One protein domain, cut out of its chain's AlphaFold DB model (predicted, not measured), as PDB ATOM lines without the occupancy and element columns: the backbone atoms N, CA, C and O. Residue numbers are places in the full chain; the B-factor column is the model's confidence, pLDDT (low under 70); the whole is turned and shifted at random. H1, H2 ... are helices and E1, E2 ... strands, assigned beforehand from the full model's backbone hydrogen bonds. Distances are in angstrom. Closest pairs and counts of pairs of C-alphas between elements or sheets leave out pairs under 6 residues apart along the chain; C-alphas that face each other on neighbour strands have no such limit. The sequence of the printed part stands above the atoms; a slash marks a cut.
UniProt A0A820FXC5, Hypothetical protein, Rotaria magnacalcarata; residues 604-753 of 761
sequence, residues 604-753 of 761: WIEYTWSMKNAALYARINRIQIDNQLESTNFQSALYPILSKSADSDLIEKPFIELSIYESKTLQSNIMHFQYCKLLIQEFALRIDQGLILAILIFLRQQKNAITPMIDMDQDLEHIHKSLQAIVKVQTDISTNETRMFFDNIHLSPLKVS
ATOM      1  N   TRP A 604     209.789 203.171 233.244       96.88
ATOM      2  CA  TRP A 604     211.057 202.454 233.185       96.88
ATOM      3  C   TRP A 604     212.050 203.080 234.153       96.88
ATOM      4  O   TRP A 604     212.241 204.293 234.134       96.88
ATOM      5  N   ILE A 605     212.677 202.261 234.991       97.19
ATOM      6  CA  ILE A 605     213.643 202.693 235.999       97.19
ATOM      7  C   ILE A 605     214.859 201.777 235.922       97.19
ATOM      8  O   ILE A 605     214.739 200.554 235.874       97.19
ATOM      9  N   GLU A 606     216.038 202.372 235.941       96.31
ATOM     10  CA  GLU A 606     217.312 201.688 236.020       96.31
ATOM     11  C   GLU A 606     218.161 202.323 237.107       96.31
ATOM     12  O   GLU A 606     218.407 203.527 237.096       96.31
ATOM     13  N   TYR A 607     218.625 201.490 238.027       94.69
ATOM     14  CA  TYR A 607     219.563 201.880 239.062       94.69
ATOM     15  C   TYR A 607     220.841 201.062 238.915       94.69
ATOM     16  O   TYR A 607     220.817 199.828 238.886       94.69
ATOM     17  N   THR A 608     221.967 201.752 238.799       91.38
ATOM     18  CA  THR A 608     223.297 201.155 238.659       91.38
ATOM     19  C   THR A 608     224.210 201.678 239.749       91.38
ATOM     20  O   THR A 608     224.083 202.829 240.155       91.38
ATOM     21  N   TRP A 609     225.121 200.843 240.247       88.69
ATOM     22  CA  TRP A 609     226.095 201.291 241.239       88.69
ATOM     23  C   TRP A 609     227.400 200.490 241.208       88.69
ATOM     24  O   TRP A 609     227.454 199.333 240.774       88.69
ATOM     25  N   SER A 610     228.463 201.132 241.679       83.19
ATOM     26  CA  SER A 610     229.783 200.578 241.979       83.19
ATOM     27  C   SER A 610     230.177 200.944 243.420       83.19
ATOM     28  O   SER A 610     229.359 201.453 244.191       83.19
ATOM     29  N   MET A 611     231.428 200.667 243.801       73.38
ATOM     30  CA  MET A 611     231.982 201.121 245.083       73.38
ATOM     31  C   MET A 611     232.053 202.650 245.180       73.38
ATOM     32  O   MET A 611     231.935 203.187 246.276       73.38
ATOM     33  N   LYS A 612     232.231 203.338 244.045       72.44
ATOM     34  CA  LYS A 612     232.475 204.784 243.999       72.44
ATOM     35  C   LYS A 612     231.379 205.586 243.318       72.44
ATOM     36  O   LYS A 612     231.358 206.786 243.502       72.44
ATOM     37  N   ASN A 613     230.479 204.982 242.544       79.12
ATOM     38  CA  ASN A 613     229.454 205.734 241.817       79.12
ATOM     39  C   ASN A 613     228.085 205.057 241.903       79.12
ATOM     40  O   ASN A 613     227.989 203.836 242.038       79.12
ATOM     41  N   ALA A 614     227.020 205.837 241.780       87.50
ATOM     42  CA  ALA A 614     225.663 205.352 241.585       87.50
ATOM     43  C   ALA A 614     224.954 206.197 240.525       87.50
ATOM     44  O   ALA A 614     225.160 207.401 240.442       87.50
ATOM     45  N   ALA A 615     224.110 205.578 239.706       90.56
ATOM     46  CA  ALA A 615     223.311 206.292 238.723       90.56
ATOM     47  C   ALA A 615     221.871 205.786 238.708       90.56
ATOM     48  O   ALA A 615     221.626 204.576 238.702       90.56
ATOM     49  N   LEU A 616     220.929 206.727 238.669       93.81
ATOM     50  CA  LEU A 616     219.500 206.488 238.536       93.81
ATOM     51  C   LEU A 616     219.014 207.091 237.220       93.81
ATOM     52  O   LEU A 616     219.089 208.301 237.009       93.81
ATOM     53  N   TYR A 617     218.451 206.247 236.369       95.69
ATOM     54  CA  TYR A 617     217.781 206.650 235.143       95.69
ATOM     55  C   TYR A 617     216.312 206.252 235.228       95.69
ATOM     56  O   TYR A 617     215.996 205.072 235.346       95.69
ATOM     57  N   ALA A 618     215.400 207.216 235.146       96.50
ATOM     58  CA  ALA A 618     213.965 206.954 235.152       96.50
ATOM     59  C   ALA A 618     213.281 207.635 233.967       96.50
ATOM     60  O   ALA A 618     213.628 208.752 233.587       96.50
ATOM     61  N   ARG A 619     212.313 206.953 233.356       95.50
ATOM     62  CA  ARG A 619     211.570 207.431 232.187       95.50
ATOM     63  C   ARG A 619     210.087 207.135 232.341       95.50
ATOM     64  O   ARG A 619     209.707 206.006 232.645       95.50
ATOM     65  N   ILE A 620     209.263 208.138 232.053       95.12
ATOM     66  CA  ILE A 620     207.816 208.001 231.878       95.12
ATOM     67  C   ILE A 620     207.503 208.375 230.437       95.12
ATOM     68  O   ILE A 620     207.805 209.487 230.006       95.12
ATOM     69  N   ASN A 621     206.915 207.456 229.674       91.81
ATOM     70  CA  ASN A 621     206.711 207.682 228.241       91.81
ATOM     71  C   ASN A 621     205.463 208.506 227.937       91.81
ATOM     72  O   ASN A 621     205.558 209.506 227.229       91.81
ATOM     73  N   ARG A 622     204.304 208.111 228.465       91.56
ATOM     74  CA  ARG A 622     203.048 208.860 228.325       91.56
ATOM     75  C   ARG A 622     202.325 208.883 229.661       91.56
ATOM     76  O   ARG A 622     202.207 207.839 230.296       91.56
ATOM     77  N   ILE A 623     201.819 210.051 230.037       92.94
ATOM     78  CA  ILE A 623     200.965 210.266 231.207       92.94
ATOM     79  C   ILE A 623     199.667 210.936 230.765       92.94
ATOM     80  O   ILE A 623     199.667 211.730 229.824       92.94
ATOM     81  N   GLN A 624     198.571 210.620 231.435       93.94
ATOM     82  CA  GLN A 624     197.306 211.327 231.309       93.94
ATOM     83  C   GLN A 624     196.603 211.292 232.663       93.94
ATOM     84  O   GLN A 624     196.604 210.248 233.315       93.94
ATOM     85  N   ILE A 625     196.041 212.424 233.077       95.06
ATOM     86  CA  ILE A 625     195.205 212.524 234.274       95.06
ATOM     87  C   ILE A 625     193.814 212.932 233.819       95.06
ATOM     88  O   ILE A 625     193.655 213.988 233.203       95.06
ATOM     89  N   ASP A 626     192.832 212.103 234.135       94.31
ATOM     90  CA  ASP A 626     191.438 212.297 233.770       94.31
ATOM     91  C   ASP A 626     190.613 212.716 234.986       94.31
ATOM     92  O   ASP A 626     190.791 212.188 236.085       94.31
ATOM     93  N   ASN A 627     189.729 213.686 234.767       92.69
ATOM     94  CA  ASN A 627     188.724 214.144 235.713       92.69
ATOM     95  C   ASN A 627     187.496 213.234 235.596       92.69
ATOM     96  O   ASN A 627     186.866 213.197 234.538       92.69
ATOM     97  N   GLN A 628     187.184 212.507 236.668       92.50
ATOM     98  CA  GLN A 628     186.132 211.484 236.688       92.50
ATOM     99  C   GLN A 628     184.774 212.019 237.177       92.50
ATOM    100  O   GLN A 628     183.809 211.268 237.274       92.50
ATOM    101  N   LEU A 629     184.664 213.327 237.441       88.88
ATOM    102  CA  LEU A 629     183.407 213.952 237.850       88.88
ATOM    103  C   LEU A 629     182.382 213.985 236.705       88.88
ATOM    104  O   LEU A 629     182.698 214.403 235.590       88.88
ATOM    105  N   GLU A 630     181.125 213.637 237.003       78.44
ATOM    106  CA  GLU A 630     180.046 213.514 236.006       78.44
ATOM    107  C   GLU A 630     179.752 214.819 235.241       78.44
ATOM    108  O   GLU A 630     179.434 214.789 234.052       78.44
ATOM    109  N   SER A 631     179.894 215.980 235.891       76.12
ATOM    110  CA  SER A 631     179.615 217.306 235.315       76.12
ATOM    111  C   SER A 631     180.888 218.111 235.016       76.12
ATOM    112  O   SER A 631     180.956 219.313 235.295       76.12
ATOM    113  N   THR A 632     181.930 217.446 234.514       82.06
ATOM    114  CA  THR A 632     183.207 218.083 234.165       82.06
ATOM    115  C   THR A 632     183.168 218.787 232.801       82.06
ATOM    116  O   THR A 632     182.665 218.235 231.822       82.06
ATOM    117  N   ASN A 633     183.753 219.988 232.706       82.69
ATOM    118  CA  ASN A 633     183.947 220.663 231.414       82.69
ATOM    119  C   ASN A 633     185.140 220.055 230.660       82.69
ATOM    120  O   ASN A 633     185.162 220.035 229.425       82.69
ATOM    121  N   PHE A 634     186.135 219.544 231.392       86.19
ATOM    122  CA  PHE A 634     187.326 218.912 230.847       86.19
ATOM    123  C   PHE A 634     187.484 217.492 231.395       86.19
ATOM    124  O   PHE A 634     187.883 217.284 232.535       86.19
ATOM    125  N   GLN A 635     187.243 216.489 230.547       88.44
ATOM    126  CA  GLN A 635     187.447 215.079 230.913       88.44
ATOM    127  C   GLN A 635     188.916 214.741 231.206       88.44
ATOM    128  O   GLN A 635     189.198 213.881 232.028       88.44
ATOM    129  N   SER A 636     189.864 215.436 230.573       89.88
ATOM    130  CA  SER A 636     191.297 215.275 230.838       89.88
ATOM    131  C   SER A 636     191.853 216.520 231.513       89.88
ATOM    132  O   SER A 636     191.934 217.580 230.888       89.88
ATOM    133  N   ALA A 637     192.264 216.365 232.770       90.88
ATOM    134  CA  ALA A 637     192.898 217.404 233.569       90.88
ATOM    135  C   ALA A 637     194.361 217.633 233.157       90.88
ATOM    136  O   ALA A 637     194.826 218.768 233.159       90.88
ATOM    137  N   LEU A 638     195.092 216.586 232.758       92.50
ATOM    138  CA  LEU A 638     196.473 216.705 232.278       92.50
ATOM    139  C   LEU A 638     196.729 215.786 231.090       92.50
ATOM    140  O   LEU A 638     196.445 214.589 231.151       92.50
ATOM    141  N   TYR A 639     197.336 216.328 230.034       89.50
ATOM    142  CA  TYR A 639     197.811 215.534 228.902       89.50
ATOM    143  C   TYR A 639     199.011 216.191 228.192       89.50
ATOM    144  O   TYR A 639     199.116 217.420 228.149       89.50
ATOM    145  N   PRO A 640     199.927 215.401 227.605       86.75
ATOM    146  CA  PRO A 640     201.070 215.921 226.862       86.75
ATOM    147  C   PRO A 640     200.631 216.608 225.563       86.75
ATOM    148  O   PRO A 640     199.802 216.082 224.816       86.75
ATOM    149  N   ILE A 641     201.232 217.757 225.253       83.06
ATOM    150  CA  ILE A 641     201.041 218.447 223.975       83.06
ATOM    151  C   ILE A 641     202.076 217.896 222.999       83.06
ATOM    152  O   ILE A 641     203.281 218.042 223.186       83.06
ATOM    153  N   LEU A 642     201.604 217.268 221.923       68.88
ATOM    154  CA  LEU A 642     202.486 216.806 220.856       68.88
ATOM    155  C   LEU A 642     203.100 218.020 220.143       68.88
ATOM    156  O   LEU A 642     202.381 218.887 219.641       68.88
ATOM    157  N   SER A 643     204.431 218.086 220.097       58.44
ATOM    158  CA  SER A 643     205.173 219.153 219.423       58.44
ATOM    159  C   SER A 643     204.765 219.231 217.944       58.44
ATOM    160  O   SER A 643     204.859 218.242 217.222       58.44
ATOM    161  N   LYS A 644     204.349 220.412 217.464       53.84
ATOM    162  CA  LYS A 644     203.921 220.648 216.067       53.84
ATOM    163  C   LYS A 644     205.068 220.654 215.035       53.84
ATOM    164  O   LYS A 644     204.862 221.109 213.913       53.84
ATOM    165  N   SER A 645     206.283 220.218 215.383       48.94
ATOM    166  CA  SER A 645     207.406 220.195 214.436       48.94
ATOM    167  C   SER A 645     207.118 219.190 213.320       48.94
ATOM    168  O   SER A 645     207.045 217.987 213.558       48.94
ATOM    169  N   ALA A 646     206.927 219.726 212.119       42.53
ATOM    170  CA  ALA A 646     206.332 219.116 210.937       42.53
ATOM    171  C   ALA A 646     207.191 218.057 210.211       42.53
ATOM    172  O   ALA A 646     207.106 217.945 208.992       42.53
ATOM    173  N   ASP A 647     207.971 217.251 210.935       50.25
ATOM    174  CA  ASP A 647     208.637 216.073 210.371       50.25
ATOM    175  C   ASP A 647     207.976 214.802 210.908       50.25
ATOM    176  O   ASP A 647     208.206 214.375 212.039       50.25
ATOM    177  N   SER A 648     207.151 214.170 210.070       52.94
ATOM    178  CA  SER A 648     206.464 212.900 210.377       52.94
ATOM    179  C   SER A 648     207.422 211.759 210.790       52.94
ATOM    180  O   SER A 648     207.012 210.784 211.428       52.94
ATOM    181  N   ASP A 649     208.715 211.903 210.489       55.69
ATOM    182  CA  ASP A 649     209.776 210.949 210.806       55.69
ATOM    183  C   ASP A 649     210.390 211.111 212.211       55.69
ATOM    184  O   ASP A 649     211.178 210.258 212.630       55.69
ATOM    185  N   LEU A 650     210.011 212.140 212.978       63.62
ATOM    186  CA  LEU A 650     210.491 212.325 214.351       63.62
ATOM    187  C   LEU A 650     209.930 211.250 215.298       63.62
ATOM    188  O   LEU A 650     208.729 210.972 215.344       63.62
ATOM    189  N   ILE A 651     210.824 210.636 216.078       69.81
ATOM    190  CA  ILE A 651     210.471 209.679 217.130       69.81
ATOM    191  C   ILE A 651     209.940 210.447 218.344       69.81
ATOM    192  O   ILE A 651     210.572 211.391 218.815       69.81
ATOM    193  N   GLU A 652     208.793 210.008 218.864       74.62
ATOM    194  CA  GLU A 652     208.209 210.533 220.100       74.62
ATOM    195  C   GLU A 652     209.189 210.340 221.268       74.62
ATOM    196  O   GLU A 652     209.645 209.226 221.535       74.62
ATOM    197  N   LYS A 653     209.542 211.440 221.937       84.25
ATOM    198  CA  LYS A 653     210.418 211.426 223.113       84.25
ATOM    199  C   LYS A 653     209.614 211.047 224.367       84.25
ATOM    200  O   LYS A 653     208.418 211.341 224.405       84.25
ATOM    201  N   PRO A 654     210.247 210.447 225.393       89.50
ATOM    202  CA  PRO A 654     209.597 210.230 226.683       89.50
ATOM    203  C   PRO A 654     209.046 211.538 227.258       89.50
ATOM    204  O   PRO A 654     209.663 212.596 227.093       89.50
ATOM    205  N   PHE A 655     207.898 211.457 227.934       91.31
ATOM    206  CA  PHE A 655     207.268 212.594 228.596       91.31
ATOM    207  C   PHE A 655     208.131 213.157 229.728       91.31
ATOM    208  O   PHE A 655     208.357 214.363 229.764       91.31
ATOM    209  N   ILE A 656     208.628 212.287 230.614       93.38
ATOM    210  CA  ILE A 656     209.588 212.632 231.670       93.38
ATOM    211  C   ILE A 656     210.816 211.738 231.533       93.38
ATOM    212  O   ILE A 656     210.687 210.522 231.380       93.38
ATOM    213  N   GLU A 657     212.000 212.327 231.635       94.56
ATOM    214  CA  GLU A 657     213.270 211.611 231.716       94.56
ATOM    215  C   GLU A 657     214.136 212.220 232.820       94.56
ATOM    216  O   GLU A 657     214.490 213.396 232.776       94.56
ATOM    217  N   LEU A 658     214.456 211.406 233.822       95.62
ATOM    218  CA  LEU A 658     215.311 211.737 234.951       95.62
ATOM    219  C   LEU A 658     216.624 210.969 234.813       95.62
ATOM    220  O   LEU A 658     216.627 209.763 234.568       95.62
ATOM    221  N   SER A 659     217.740 211.665 234.974       94.31
ATOM    222  CA  SER A 659     219.082 211.091 234.985       94.31
ATOM    223  C   SER A 659     219.874 211.706 236.127       94.31
ATOM    224  O   SER A 659     220.140 212.906 236.111       94.31
ATOM    225  N   ILE A 660     220.244 210.890 237.102       92.31
ATOM    226  CA  ILE A 660     221.034 211.290 238.264       92.31
ATOM    227  C   ILE A 660     222.300 210.442 238.274       92.31
ATOM    228  O   ILE A 660     222.214 209.222 238.156       92.31
ATOM    229  N   TYR A 661     223.453 211.086 238.419       88.19
ATOM    230  CA  TYR A 661     224.747 210.444 238.613       88.19
ATOM    231  C   TYR A 661     225.404 210.997 239.876       88.19
ATOM    232  O   TYR A 661     225.664 212.197 239.984       88.19
ATOM    233  N   GLU A 662     225.651 210.106 240.823       85.12
ATOM    234  CA  GLU A 662     226.212 210.358 242.143       85.12
ATOM    235  C   GLU A 662     227.605 209.727 242.235       85.12
ATOM    236  O   GLU A 662     227.793 208.562 241.871       85.12
ATOM    237  N   SER A 663     228.569 210.479 242.764       76.81
ATOM    238  CA  SER A 663     229.876 209.976 243.170       76.81
ATOM    239  C   SER A 663     229.933 209.844 244.691       76.81
ATOM    240  O   SER A 663     229.619 210.767 245.441       76.81
ATOM    241  N   LYS A 664     230.321 208.659 245.153       68.38
ATOM    242  CA  LYS A 664     230.496 208.295 246.555       68.38
ATOM    243  C   LYS A 664     231.955 208.494 246.932       68.38
ATOM    244  O   LYS A 664     232.843 207.833 246.393       68.38
ATOM    245  N   THR A 665     232.202 209.358 247.907       60.91
ATOM    246  CA  THR A 665     233.526 209.485 248.519       60.91
ATOM    247  C   THR A 665     233.659 208.465 249.652       60.91
ATOM    248  O   THR A 665     232.778 208.333 250.492       60.91
ATOM    249  N   LEU A 666     234.760 207.707 249.689       53.50
ATOM    250  CA  LEU A 666     234.972 206.655 250.702       53.50
ATOM    251  C   LEU A 666     235.189 207.208 252.122       53.50
ATOM    252  O   LEU A 666     235.111 206.458 253.090       53.50
ATOM    253  N   GLN A 667     235.496 208.500 252.239       50.34
ATOM    254  CA  GLN A 667     235.943 209.144 253.476       50.34
ATOM    255  C   GLN A 667     234.966 210.203 254.011       50.34
ATOM    256  O   GLN A 667     235.266 210.852 255.011       50.34
ATOM    257  N   SER A 668     233.801 210.403 253.380       56.03
ATOM    258  CA  SER A 668     232.806 211.363 253.871       56.03
ATOM    259  C   SER A 668     231.367 210.926 253.580       56.03
ATOM    260  O   SER A 668     231.105 210.237 252.601       56.03
ATOM    261  N   ASN A 669     230.420 211.374 254.412       57.12
ATOM    262  CA  ASN A 669     228.976 211.204 254.191       57.12
ATOM    263  C   ASN A 669     228.383 212.303 253.282       57.12
ATOM    264  O   ASN A 669     227.182 212.564 253.329       57.12
ATOM    265  N   ILE A 670     229.211 212.995 252.495       64.12
ATOM    266  CA  ILE A 670     228.759 214.040 251.573       64.12
ATOM    267  C   ILE A 670     228.162 213.390 250.321       64.12
ATOM    268  O   ILE A 670     228.786 212.516 249.716       64.12
ATOM    269  N   MET A 671     226.982 213.857 249.901       69.19
ATOM    270  CA  MET A 671     226.374 213.442 248.635       69.19
ATOM    271  C   MET A 671     226.854 214.362 247.509       69.19
ATOM    272  O   MET A 671     226.523 215.550 247.484       69.19
ATOM    273  N   HIS A 672     227.634 213.825 246.572       75.75
ATOM    274  CA  HIS A 672     228.142 214.572 245.419       75.75
ATOM    275  C   HIS A 672     227.488 214.077 244.128       75.75
ATOM    276  O   HIS A 672     227.686 212.944 243.702       75.75
ATOM    277  N   PHE A 673     226.692 214.931 243.491       80.56
ATOM    278  CA  PHE A 673     226.027 214.665 242.223       80.56
ATOM    279  C   PHE A 673     226.796 215.332 241.086       80.56
ATOM    280  O   PHE A 673     226.736 216.547 240.907       80.56
ATOM    281  N   GLN A 674     227.461 214.532 240.258       76.44
ATOM    282  CA  GLN A 674     228.142 215.051 239.067       76.44
ATOM    283  C   GLN A 674     227.138 215.583 238.039       76.44
ATOM    284  O   GLN A 674     227.416 216.501 237.269       76.44
ATOM    285  N   TYR A 675     225.940 214.999 238.004       82.75
ATOM    286  CA  TYR A 675     224.922 215.411 237.054       82.75
ATOM    287  C   TYR A 675     223.523 214.992 237.502       82.75
ATOM    288  O   TYR A 675     223.269 213.823 237.790       82.75
ATOM    289  N   CYS A 676     222.601 215.953 237.507       90.25
ATOM    290  CA  CYS A 676     221.177 215.753 237.732       90.25
ATOM    291  C   CYS A 676     220.392 216.451 236.616       90.25
ATOM    292  O   CYS A 676     220.363 217.681 236.525       90.25
ATOM    293  N   LYS A 677     219.750 215.671 235.747       92.50
ATOM    294  CA  LYS A 677     218.938 216.188 234.644       92.50
ATOM    295  C   LYS A 677     217.527 215.654 234.699       92.50
ATOM    296  O   LYS A 677     217.319 214.444 234.704       92.50
ATOM    297  N   LEU A 678     216.575 216.574 234.632       94.25
ATOM    298  CA  LEU A 678     215.157 216.288 234.508       94.25
ATOM    299  C   LEU A 678     214.626 216.960 233.238       94.25
ATOM    300  O   LEU A 678     214.646 218.186 233.100       94.25
ATOM    301  N   LEU A 679     214.176 216.133 232.298       92.38
ATOM    302  CA  LEU A 679     213.532 216.551 231.064       92.38
ATOM    303  C   LEU A 679     212.028 216.322 231.153       92.38
ATOM    304  O   LEU A 679     211.613 215.209 231.467       92.38
ATOM    305  N   ILE A 680     211.227 217.341 230.839       91.25
ATOM    306  CA  ILE A 680     209.760 217.254 230.821       91.25
ATOM    307  C   ILE A 680     209.242 217.818 229.491       91.25
ATOM    308  O   ILE A 680     209.602 218.917 229.079       91.25
ATOM    309  N   GLN A 681     208.423 217.063 228.759       88.44
ATOM    310  CA  GLN A 681     207.821 217.566 227.515       88.44
ATOM    311  C   GLN A 681     206.723 218.599 227.806       88.44
ATOM    312  O   GLN A 681     206.169 218.647 228.899       88.44
ATOM    313  N   GLU A 682     206.375 219.412 226.808       88.88
ATOM    314  CA  GLU A 682     205.261 220.361 226.918       88.88
ATOM    315  C   GLU A 682     203.936 219.629 227.210       88.88
ATOM    316  O   GLU A 682     203.620 218.616 226.580       88.88
ATOM    317  N   PHE A 683     203.143 220.140 228.154       89.88
ATOM    318  CA  PHE A 683     201.837 219.572 228.502       89.88
ATOM    319  C   PHE A 683     200.774 220.638 228.740       89.88
ATOM    320  O   PHE A 683     201.069 221.806 229.002       89.88
ATOM    321  N   ALA A 684     199.518 220.217 228.624       90.25
ATOM    322  CA  ALA A 684     198.354 221.010 228.960       90.25
ATOM    323  C   ALA A 684     197.838 220.598 230.337       90.25
ATOM    324  O   ALA A 684     197.727 219.405 230.629       90.25
ATOM    325  N   LEU A 685     197.485 221.595 231.140       91.12
ATOM    326  CA  LEU A 685     196.749 221.449 232.381       91.12
ATOM    327  C   LEU A 685     195.396 222.144 232.215       91.12
ATOM    328  O   LEU A 685     195.329 223.334 231.904       91.12
ATOM    329  N   ARG A 686     194.322 221.387 232.406       90.06
ATOM    330  CA  ARG A 686     192.941 221.851 232.342       90.06
ATOM    331  C   ARG A 686     192.330 221.773 233.724       90.06
ATOM    332  O   ARG A 686     192.247 220.694 234.305       90.06
ATOM    333  N   ILE A 687     191.941 222.923 234.255       83.06
ATOM    334  CA  ILE A 687     191.485 223.047 235.634       83.06
ATOM    335  C   ILE A 687     190.005 223.421 235.651       83.06
ATOM    336  O   ILE A 687     189.613 224.490 235.174       83.06
ATOM    337  N   ASP A 688     189.208 222.548 236.263       84.00
ATOM    338  CA  ASP A 688     187.792 222.775 236.536       84.00
ATOM    339  C   ASP A 688     187.557 223.142 237.999       84.00
ATOM    340  O   ASP A 688     188.125 222.537 238.911       84.00
ATOM    341  N   GLN A 689     186.668 224.113 238.235       83.12
ATOM    342  CA  GLN A 689     186.289 224.531 239.588       83.12
ATOM    343  C   GLN A 689     185.716 223.363 240.402       83.12
ATOM    344  O   GLN A 689     186.079 223.193 241.565       83.12
ATOM    345  N   GLY A 690     184.861 222.539 239.782       84.06
ATOM    346  CA  GLY A 690     184.278 221.357 240.420       84.06
ATOM    347  C   GLY A 690     185.339 220.362 240.890       84.06
ATOM    348  O   GLY A 690     185.261 219.879 242.016       84.06
ATOM    349  N   LEU A 691     186.387 220.146 240.087       85.56
ATOM    350  CA  LEU A 691     187.503 219.271 240.448       85.56
ATOM    351  C   LEU A 691     188.313 219.824 241.623       85.56
ATOM    352  O   LEU A 691     188.612 219.085 242.561       85.56
ATOM    353  N   ILE A 692     188.633 221.124 241.612       86.88
ATOM    354  CA  ILE A 692     189.330 221.767 242.738       86.88
ATOM    355  C   ILE A 692     188.507 221.622 244.020       86.88
ATOM    356  O   ILE A 692     189.044 221.231 245.055       86.88
ATOM    357  N   LEU A 693     187.208 221.929 243.960       82.44
ATOM    358  CA  LEU A 693     186.317 221.838 245.113       82.44
ATOM    359  C   LEU A 693     186.225 220.403 245.638       82.44
ATOM    360  O   LEU A 693     186.345 220.208 246.845       82.44
ATOM    361  N   ALA A 694     186.082 219.410 244.759       82.81
ATOM    362  CA  ALA A 694     186.013 218.005 245.150       82.81
ATOM    363  C   ALA A 694     187.303 217.532 245.844       82.81
ATOM    364  O   ALA A 694     187.235 216.914 246.906       82.81
ATOM    365  N   ILE A 695     188.478 217.896 245.314       85.50
ATOM    366  CA  ILE A 695     189.773 217.586 245.943       85.50
ATOM    367  C   ILE A 695     189.908 218.298 247.297       85.50
ATOM    368  O   ILE A 695     190.334 217.688 248.275       85.50
ATOM    369  N   LEU A 696     189.522 219.575 247.396       79.50
ATOM    370  CA  LEU A 696     189.564 220.317 248.661       79.50
ATOM    371  C   LEU A 696     188.631 219.715 249.717       79.50
ATOM    372  O   LEU A 696     189.000 219.650 250.889       79.50
ATOM    373  N   ILE A 697     187.433 219.284 249.319       74.31
ATOM    374  CA  ILE A 697     186.483 218.597 250.197       74.31
ATOM    375  C   ILE A 697     187.077 217.267 250.666       74.31
ATOM    376  O   ILE A 697     187.117 217.040 251.873       74.31
ATOM    377  N   PHE A 698     187.602 216.450 249.749       77.75
ATOM    378  CA  PHE A 698     188.265 215.182 250.067       77.75
ATOM    379  C   PHE A 698     189.393 215.367 251.096       77.75
ATOM    380  O   PHE A 698     189.431 214.679 252.113       77.75
ATOM    381  N   LEU A 699     190.261 216.368 250.903       76.75
ATOM    382  CA  LEU A 699     191.356 216.672 251.833       76.75
ATOM    383  C   LEU A 699     190.874 217.193 253.200       76.75
ATOM    384  O   LEU A 699     191.520 216.947 254.216       76.75
ATOM    385  N   ARG A 700     189.749 217.919 253.249       65.75
ATOM    386  CA  ARG A 700     189.159 218.416 254.507       65.75
ATOM    387  C   ARG A 700     188.430 217.322 255.285       65.75
ATOM    388  O   ARG A 700     188.472 217.333 256.512       65.75
ATOM    389  N   GLN A 701     187.767 216.402 254.587       61.22
ATOM    390  CA  GLN A 701     186.962 215.329 255.179       61.22
ATOM    391  C   GLN A 701     187.797 214.324 255.983       61.22
ATOM    392  O   GLN A 701     187.289 213.770 256.952       61.22
ATOM    393  N   GLN A 702     189.083 214.151 255.663       53.22
ATOM    394  CA  GLN A 702     189.981 213.274 256.427       53.22
ATOM    395  C   GLN A 702     190.276 213.755 257.863       53.22
ATOM    396  O   GLN A 702     190.852 213.008 258.655       53.22
ATOM    397  N   LYS A 703     189.875 214.977 258.248       51.31
ATOM    398  CA  LYS A 703     190.078 215.496 259.609       51.31
ATOM    399  C   LYS A 703     188.898 215.129 260.525       51.31
ATOM    400  O   LYS A 703     187.918 215.867 260.622       51.31
ATOM    401  N   ASN A 704     188.997 214.002 261.237       48.62
ATOM    402  CA  ASN A 704     188.106 213.661 262.362       48.62
ATOM    403  C   ASN A 704     188.172 214.747 263.443       48.62
ATOM    404  O   ASN A 704     189.246 215.273 263.659       48.62
ATOM    405  N   ALA A 705     187.097 215.029 264.194       48.66
ATOM    406  CA  ALA A 705     187.052 216.112 265.198       48.66
ATOM    407  C   ALA A 705     188.132 216.054 266.312       48.66
ATOM    408  O   ALA A 705     188.366 217.064 266.966       48.66
ATOM    409  N   ILE A 706     188.797 214.908 266.502       47.31
ATOM    410  CA  ILE A 706     189.906 214.708 267.458       47.31
ATOM    411  C   ILE A 706     191.261 215.134 266.854       47.31
ATOM    412  O   ILE A 706     192.101 215.696 267.548       47.31
ATOM    413  N   THR A 707     191.467 214.928 265.550       53.44
ATOM    414  CA  THR A 707     192.694 215.298 264.823       53.44
ATOM    415  C   THR A 707     193.015 216.808 264.854       53.44
ATOM    416  O   THR A 707     194.158 217.142 265.143       53.44
ATOM    417  N   PRO A 708     192.064 217.751 264.656       56.53
ATOM    418  CA  PRO A 708     192.358 219.179 264.701       56.53
ATOM    419  C   PRO A 708     192.669 219.699 266.109       56.53
ATOM    420  O   PRO A 708     193.212 220.789 266.206       56.53
ATOM    421  N   MET A 709     192.353 218.964 267.188       60.94
ATOM    422  CA  MET A 709     192.776 219.347 268.546       60.94
ATOM    423  C   MET A 709     194.276 219.086 268.735       60.94
ATOM    424  O   MET A 709     195.001 219.987 269.136       60.94
ATOM    425  N   ILE A 710     194.747 217.896 268.335       60.50
ATOM    426  CA  ILE A 710     196.175 217.529 268.361       60.50
ATOM    427  C   ILE A 710     196.992 218.464 267.458       60.50
ATOM    428  O   ILE A 710     198.075 218.903 267.836       60.50
ATOM    429  N   ASP A 711     196.466 218.796 266.277       70.88
ATOM    430  CA  ASP A 711     197.151 219.713 265.365       70.88
ATOM    431  C   ASP A 711     197.143 221.170 265.888       70.88
ATOM    432  O   ASP A 711     198.086 221.919 265.637       70.88
ATOM    433  N   MET A 712     196.114 221.584 266.641       80.38
ATOM    434  CA  MET A 712     196.057 222.922 267.246       80.38
ATOM    435  C   MET A 712     197.063 223.074 268.387       80.38
ATOM    436  O   MET A 712     197.660 224.140 268.510       80.38
ATOM    437  N   ASP A 713     197.288 222.038 269.193       82.00
ATOM    438  CA  ASP A 713     198.303 222.088 270.253       82.00
ATOM    439  C   ASP A 713     199.697 222.383 269.668       82.00
ATOM    440  O   ASP A 713     200.454 223.167 270.239       82.00
ATOM    441  N   GLN A 714     199.999 221.875 268.467       80.56
ATOM    442  CA  GLN A 714     201.231 222.216 267.740       80.56
ATOM    443  C   GLN A 714     201.269 223.688 267.300       80.56
ATOM    444  O   GLN A 714     202.316 224.336 267.401       80.56
ATOM    445  N   ASP A 715     200.141 224.236 266.833       83.56
ATOM    446  CA  ASP A 715     200.027 225.662 266.501       83.56
ATOM    447  C   ASP A 715     200.245 226.538 267.754       83.56
ATOM    448  O   ASP A 715     200.930 227.561 267.686       83.56
ATOM    449  N   LEU A 716     199.706 226.121 268.909       85.12
ATOM    450  CA  LEU A 716     199.864 226.799 270.202       85.12
ATOM    451  C   LEU A 716     201.302 226.724 270.723       85.12
ATOM    452  O   LEU A 716     201.846 227.721 271.197       85.12
ATOM    453  N   GLU A 717     201.953 225.570 270.606       83.75
ATOM    454  CA  GLU A 717     203.378 225.443 270.908       83.75
ATOM    455  C   GLU A 717     204.208 226.377 270.024       83.75
ATOM    456  O   GLU A 717     205.153 227.003 270.498       83.75
ATOM    457  N   HIS A 718     203.860 226.511 268.741       80.19
ATOM    458  CA  HIS A 718     204.601 227.350 267.805       80.19
ATOM    459  C   HIS A 718     204.536 228.848 268.146       80.19
ATOM    460  O   HIS A 718     205.554 229.538 268.053       80.19
ATOM    461  N   ILE A 719     203.371 229.361 268.548       81.69
ATOM    462  CA  ILE A 719     203.200 230.783 268.912       81.69
ATOM    463  C   ILE A 719     203.806 231.147 270.275       81.69
ATOM    464  O   ILE A 719     204.024 232.326 270.530       81.69
ATOM    465  N   HIS A 720     204.090 230.161 271.133       81.38
ATOM    466  CA  HIS A 720     204.748 230.365 272.430       81.38
ATOM    467  C   HIS A 720     206.270 230.142 272.390       81.38
ATOM    468  O   HIS A 720     206.948 230.277 273.410       81.38
ATOM    469  N   LYS A 721     206.843 229.793 271.232       81.81
ATOM    470  CA  LYS A 721     208.298 229.640 271.084       81.81
ATOM    471  C   LYS A 721     208.998 230.985 271.233       81.81
ATOM    472  O   LYS A 721     208.536 231.996 270.735       81.81
ATOM    473  N   SER A 722     210.184 230.993 271.834       82.75
ATOM    474  CA  SER A 722     211.040 232.182 271.805       82.75
ATOM    475  C   SER A 722     211.634 232.410 270.408       82.75
ATOM    476  O   SER A 722     211.768 231.472 269.613       82.75
ATOM    477  N   LEU A 723     212.098 233.636 270.132       81.44
ATOM    478  CA  LEU A 723     212.878 233.939 268.922       81.44
ATOM    479  C   LEU A 723     214.061 232.968 268.758       81.44
ATOM    480  O   LEU A 723     214.322 232.487 267.658       81.44
ATOM    481  N   GLN A 724     214.737 232.629 269.864       82.31
ATOM    482  CA  GLN A 724     215.816 231.639 269.885       82.31
ATOM    483  C   GLN A 724     215.349 230.266 269.395       82.31
ATOM    484  O   GLN A 724     216.037 229.652 268.587       82.31
ATOM    485  N   ALA A 725     214.196 229.778 269.858       80.00
ATOM    486  CA  ALA A 725     213.675 228.471 269.463       80.00
ATOM    487  C   ALA A 725     213.278 228.426 267.978       80.00
ATOM    488  O   ALA A 725     213.576 227.446 267.298       80.00
ATOM    489  N   ILE A 726     212.667 229.493 267.456       76.31
ATOM    490  CA  ILE A 726     212.283 229.593 266.036       76.31
ATOM    491  C   ILE A 726     213.522 229.589 265.145       76.31
ATOM    492  O   ILE A 726     213.608 228.816 264.189       76.31
ATOM    493  N   VAL A 727     214.506 230.420 265.495       78.25
ATOM    494  CA  VAL A 727     215.754 230.525 264.741       78.25
ATOM    495  C   VAL A 727     216.525 229.214 264.818       78.25
ATOM    496  O   VAL A 727     216.960 228.751 263.773       78.25
ATOM    497  N   LYS A 728     216.612 228.569 265.990       75.44
ATOM    498  CA  LYS A 728     217.263 227.257 266.146       75.44
ATOM    499  C   LYS A 728     216.651 226.194 265.241       75.44
ATOM    500  O   LYS A 728     217.395 225.560 264.512       75.44
ATOM    501  N   VAL A 729     215.324 226.047 265.201       71.62
ATOM    502  CA  VAL A 729     214.672 225.083 264.290       71.62
ATOM    503  C   VAL A 729     215.053 225.363 262.833       71.62
ATOM    504  O   VAL A 729     215.408 224.446 262.102       71.62
ATOM    505  N   GLN A 730     215.043 226.630 262.420       68.19
ATOM    506  CA  GLN A 730     215.402 227.024 261.056       68.19
ATOM    507  C   GLN A 730     216.895 226.799 260.747       68.19
ATOM    508  O   GLN A 730     217.224 226.369 259.645       68.19
ATOM    509  N   THR A 731     217.795 227.042 261.707       64.69
ATOM    510  CA  THR A 731     219.240 226.812 261.543       64.69
ATOM    511  C   THR A 731     219.637 225.344 261.668       64.69
ATOM    512  O   THR A 731     220.600 224.910 261.046       64.69
ATOM    513  N   ASP A 732     218.927 224.556 262.471       62.56
ATOM    514  CA  ASP A 732     219.212 223.134 262.669       62.56
ATOM    515  C   ASP A 732     218.760 222.326 261.445       62.56
ATOM    516  O   ASP A 732     219.452 221.391 261.047       62.56
ATOM    517  N   ILE A 733     217.666 222.734 260.784       56.75
ATOM    518  CA  ILE A 733     217.282 222.207 259.466       56.75
ATOM    519  C   ILE A 733     218.396 222.485 258.446       56.75
ATOM    520  O   ILE A 733     218.837 221.561 257.772       56.75
ATOM    521  N   SER A 734     218.927 223.711 258.379       53.72
ATOM    522  CA  SER A 734     219.973 224.052 257.402       53.72
ATOM    523  C   SER A 734     221.349 223.437 257.707       53.72
ATOM    524  O   SER A 734     222.139 223.232 256.790       53.72
ATOM    525  N   THR A 735     221.666 223.144 258.975       49.22
ATOM    526  CA  THR A 735     222.982 222.611 259.390       49.22
ATOM    527  C   THR A 735     223.048 221.082 259.474       49.22
ATOM    528  O   THR A 735     224.137 220.534 259.296       49.22
ATOM    529  N   ASN A 736     221.921 220.389 259.707       45.62
ATOM    530  CA  ASN A 736     221.839 218.918 259.690       45.62
ATOM    531  C   ASN A 736     221.477 218.332 258.318       45.62
ATOM    532  O   ASN A 736     221.492 217.109 258.160       45.62
ATOM    533  N   GLU A 737     221.159 219.159 257.321       53.28
ATOM    534  CA  GLU A 737     221.050 218.688 255.946       53.28
ATOM    535  C   GLU A 737     222.404 218.122 255.494       53.28
ATOM    536  O   GLU A 737     223.432 218.805 255.493       53.28
ATOM    537  N   THR A 738     222.414 216.840 255.118       55.59
ATOM    538  CA  THR A 738     223.550 216.204 254.449       55.59
ATOM    539  C   THR A 738     223.987 217.114 253.307       55.59
ATOM    540  O   THR A 738     223.211 217.324 252.379       55.59
ATOM    541  N   ARG A 739     225.199 217.686 253.369       61.09
ATOM    542  CA  ARG A 739     225.670 218.617 252.334       61.09
ATOM    543  C   ARG A 739     225.579 217.929 250.965       61.09
ATOM    544  O   ARG A 739     226.246 216.918 250.737       61.09
ATOM    545  N   MET A 740     224.727 218.464 250.089       68.62
ATOM    546  CA  MET A 740     224.547 217.997 248.714       68.62
ATOM    547  C   MET A 740     225.292 218.936 247.775       68.62
ATOM    548  O   MET A 740     225.010 220.133 247.738       68.62
ATOM    549  N   PHE A 741     226.219 218.398 246.996       68.62
ATOM    550  CA  PHE A 741     226.930 219.150 245.968       68.62
ATOM    551  C   PHE A 741     226.437 218.713 244.596       68.62
ATOM    552  O   PHE A 741     226.307 217.518 244.352       68.62
ATOM    553  N   PHE A 742     226.179 219.665 243.703       72.75
ATOM    554  CA  PHE A 742     225.758 219.386 242.333       72.75
ATOM    555  C   PHE A 742     226.695 220.088 241.349       72.75
ATOM    556  O   PHE A 742     226.748 221.318 241.346       72.75
ATOM    557  N   ASP A 743     227.386 219.336 240.490       69.56
ATOM    558  CA  ASP A 743     228.243 219.933 239.451       69.56
ATOM    559  C   ASP A 743     227.397 220.471 238.286       69.56
ATOM    560  O   ASP A 743     227.695 221.516 237.708       69.56
ATOM    561  N   ASN A 744     226.309 219.772 237.939       76.69
ATOM    562  CA  ASN A 744     225.391 220.185 236.883       76.69
ATOM    563  C   ASN A 744     223.941 219.812 237.216       76.69
ATOM    564  O   ASN A 744     223.602 218.630 237.324       76.69
ATOM    565  N   ILE A 745     223.077 220.824 237.328       86.38
ATOM    566  CA  ILE A 745     221.623 220.668 237.425       86.38
ATOM    567  C   ILE A 745     220.992 221.217 236.151       86.38
ATOM    568  O   ILE A 745     221.160 222.390 235.819       86.38
ATOM    569  N   HIS A 746     220.210 220.391 235.462       87.19
ATOM    570  CA  HIS A 746     219.525 220.795 234.240       87.19
ATOM    571  C   HIS A 746     218.045 220.401 234.254       87.19
ATOM    572  O   HIS A 746     217.689 219.226 234.152       87.19
ATOM    573  N   LEU A 747     217.180 221.412 234.295       87.88
ATOM    574  CA  LEU A 747     215.721 221.299 234.267       87.88
ATOM    575  C   LEU A 747     215.206 221.910 232.962       87.88
ATOM    576  O   LEU A 747     215.272 223.127 232.797       87.88
ATOM    577  N   SER A 748     214.742 221.102 232.005       81.44
ATOM    578  CA  SER A 748     214.248 221.635 230.720       81.44
ATOM    579  C   SER A 748     213.616 220.561 229.836       81.44
ATOM    580  O   SER A 748     214.123 219.453 229.819       81.44
ATOM    581  N   PRO A 749     212.627 220.867 228.987       60.47
ATOM    582  CA  PRO A 749     211.781 222.054 229.035       60.47
ATOM    583  C   PRO A 749     210.771 221.977 230.190       60.47
ATOM    584  O   PRO A 749     210.501 220.916 230.732       60.47
ATOM    585  N   LEU A 750     210.185 223.114 230.552       67.62
ATOM    586  CA  LEU A 750     209.019 223.216 231.433       67.62
ATOM    587  C   LEU A 750     208.081 224.231 230.783       67.62
ATOM    588  O   LEU A 750     208.090 225.415 231.105       67.62
ATOM    589  N   LYS A 751     207.336 223.782 229.771       82.31
ATOM    590  CA  LYS A 751     206.308 224.593 229.116       82.31
ATOM    591  C   LYS A 751     204.952 223.984 229.431       82.31
ATOM    592  O   LYS A 751     204.700 222.827 229.105       82.31
ATOM    593  N   VAL A 752     204.105 224.770 230.085       85.25
ATOM    594  CA  VAL A 752     202.780 224.344 230.535       85.25
ATOM    595  C   VAL A 752     201.741 225.265 229.914       85.25
ATOM    596  O   VAL A 752     201.834 226.484 230.042       85.25
ATOM    597  N   SER A 753     200.757 224.688 229.228       86.31
ATOM    598  CA  SER A 753     199.575 225.417 228.765       86.31
ATOM    599  C   SER A 753     198.459 225.233 229.782       86.31
ATOM    600  O   SER A 753     198.021 224.111 230.012       86.31
TER     601      SER A 753
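What this domain is: This is residues 604 to 753 of the 761 residues of the protein "Hypothetical protein" of Rotaria magnacalcarata (UniProt A0A820FXC5). The domain is a flat, open ring round an empty middle: two sheets set end to end make a wall on one side, and H1, H2 and H3 follow one another in a wide arc from one end of that wall to the other. The wall holds the branched sheet of E1, E2, E5, E6, E8 and E9 and the smaller antiparallel sheet E3 E4 E7; residues 644 to 651 stick out from it. The printed part has 150 residues, with three named helices and nine named strands in the order E1 E2 E3 E4 E5 E6 E7 H1 H2 H3 E8 E9, class mixed, helices and strands. It is only just extended, close to loose, with a radius of gyration of the C-alphas of 22.6 A and spans of 64 by 57 by 23 A.

Where its parts are: E1, residues 604 to 609, begins at C-alpha 604 (211.057, 202.454, 233.185). E2, residues 613 to 620, is 23.9 A long; E3 is residues 622 to 627 and E4 residues 636 to 640. E5, residues 656 to 664, measures 26.0 A, and E6, residues 671 to 680, 24.7 A; E7 is residues 683 to 687. H1, residues 689 to 701, is 18.1 A long, H2, residues 707 to 719, 19.2 A, and H3, residues 723 to 736, 19.8 A. E8 is residues 740 to 742; E9, residues 745 to 747, ends at C-alpha 747 (215.721, 221.299, 234.267).

How they stand to each other: In the branched, twisted sheet, E1 and E2 form an antiparallel hairpin, with N 606 and O 617 2.8 A apart. E5 is on the other side of E2, antiparallel, with N 616 and O 660 at 2.9 A. E5 and E6 are a hairpin, with N 659 and O 677 at 2.8 A. E6 bends by 70 degrees at residue 674; parallel to it are E8, N 673 to O 741 2.8 A, and E9, N 678 to O 746 2.9 A. E2 runs on into E3 at 52 degrees, and E6 into E7 at 74 degrees. E4 is the inner strand between E3, N 625 to O 638 2.9 A, and E7, N 686 to O 637 2.8 A. The three helices are on neither sheet and touch no helix; H2 and H3 are only just apart, their closest C-alphas 8.2 A from each other. Every O i to N i+4 pair is within hydrogen-bond range in H1 and H3, and 8 of 9 in H2.

The domain as a whole: The C-alphas farthest apart, of Asp 649 and His 720, are 64.8 A from each other. The printed part has no cut, and the link E4 to E5 is long. Mean pLDDT of the printed part is 77.7; 44 residues are under 70, among them 642 to 651, 700 to 710 and 730 to 741.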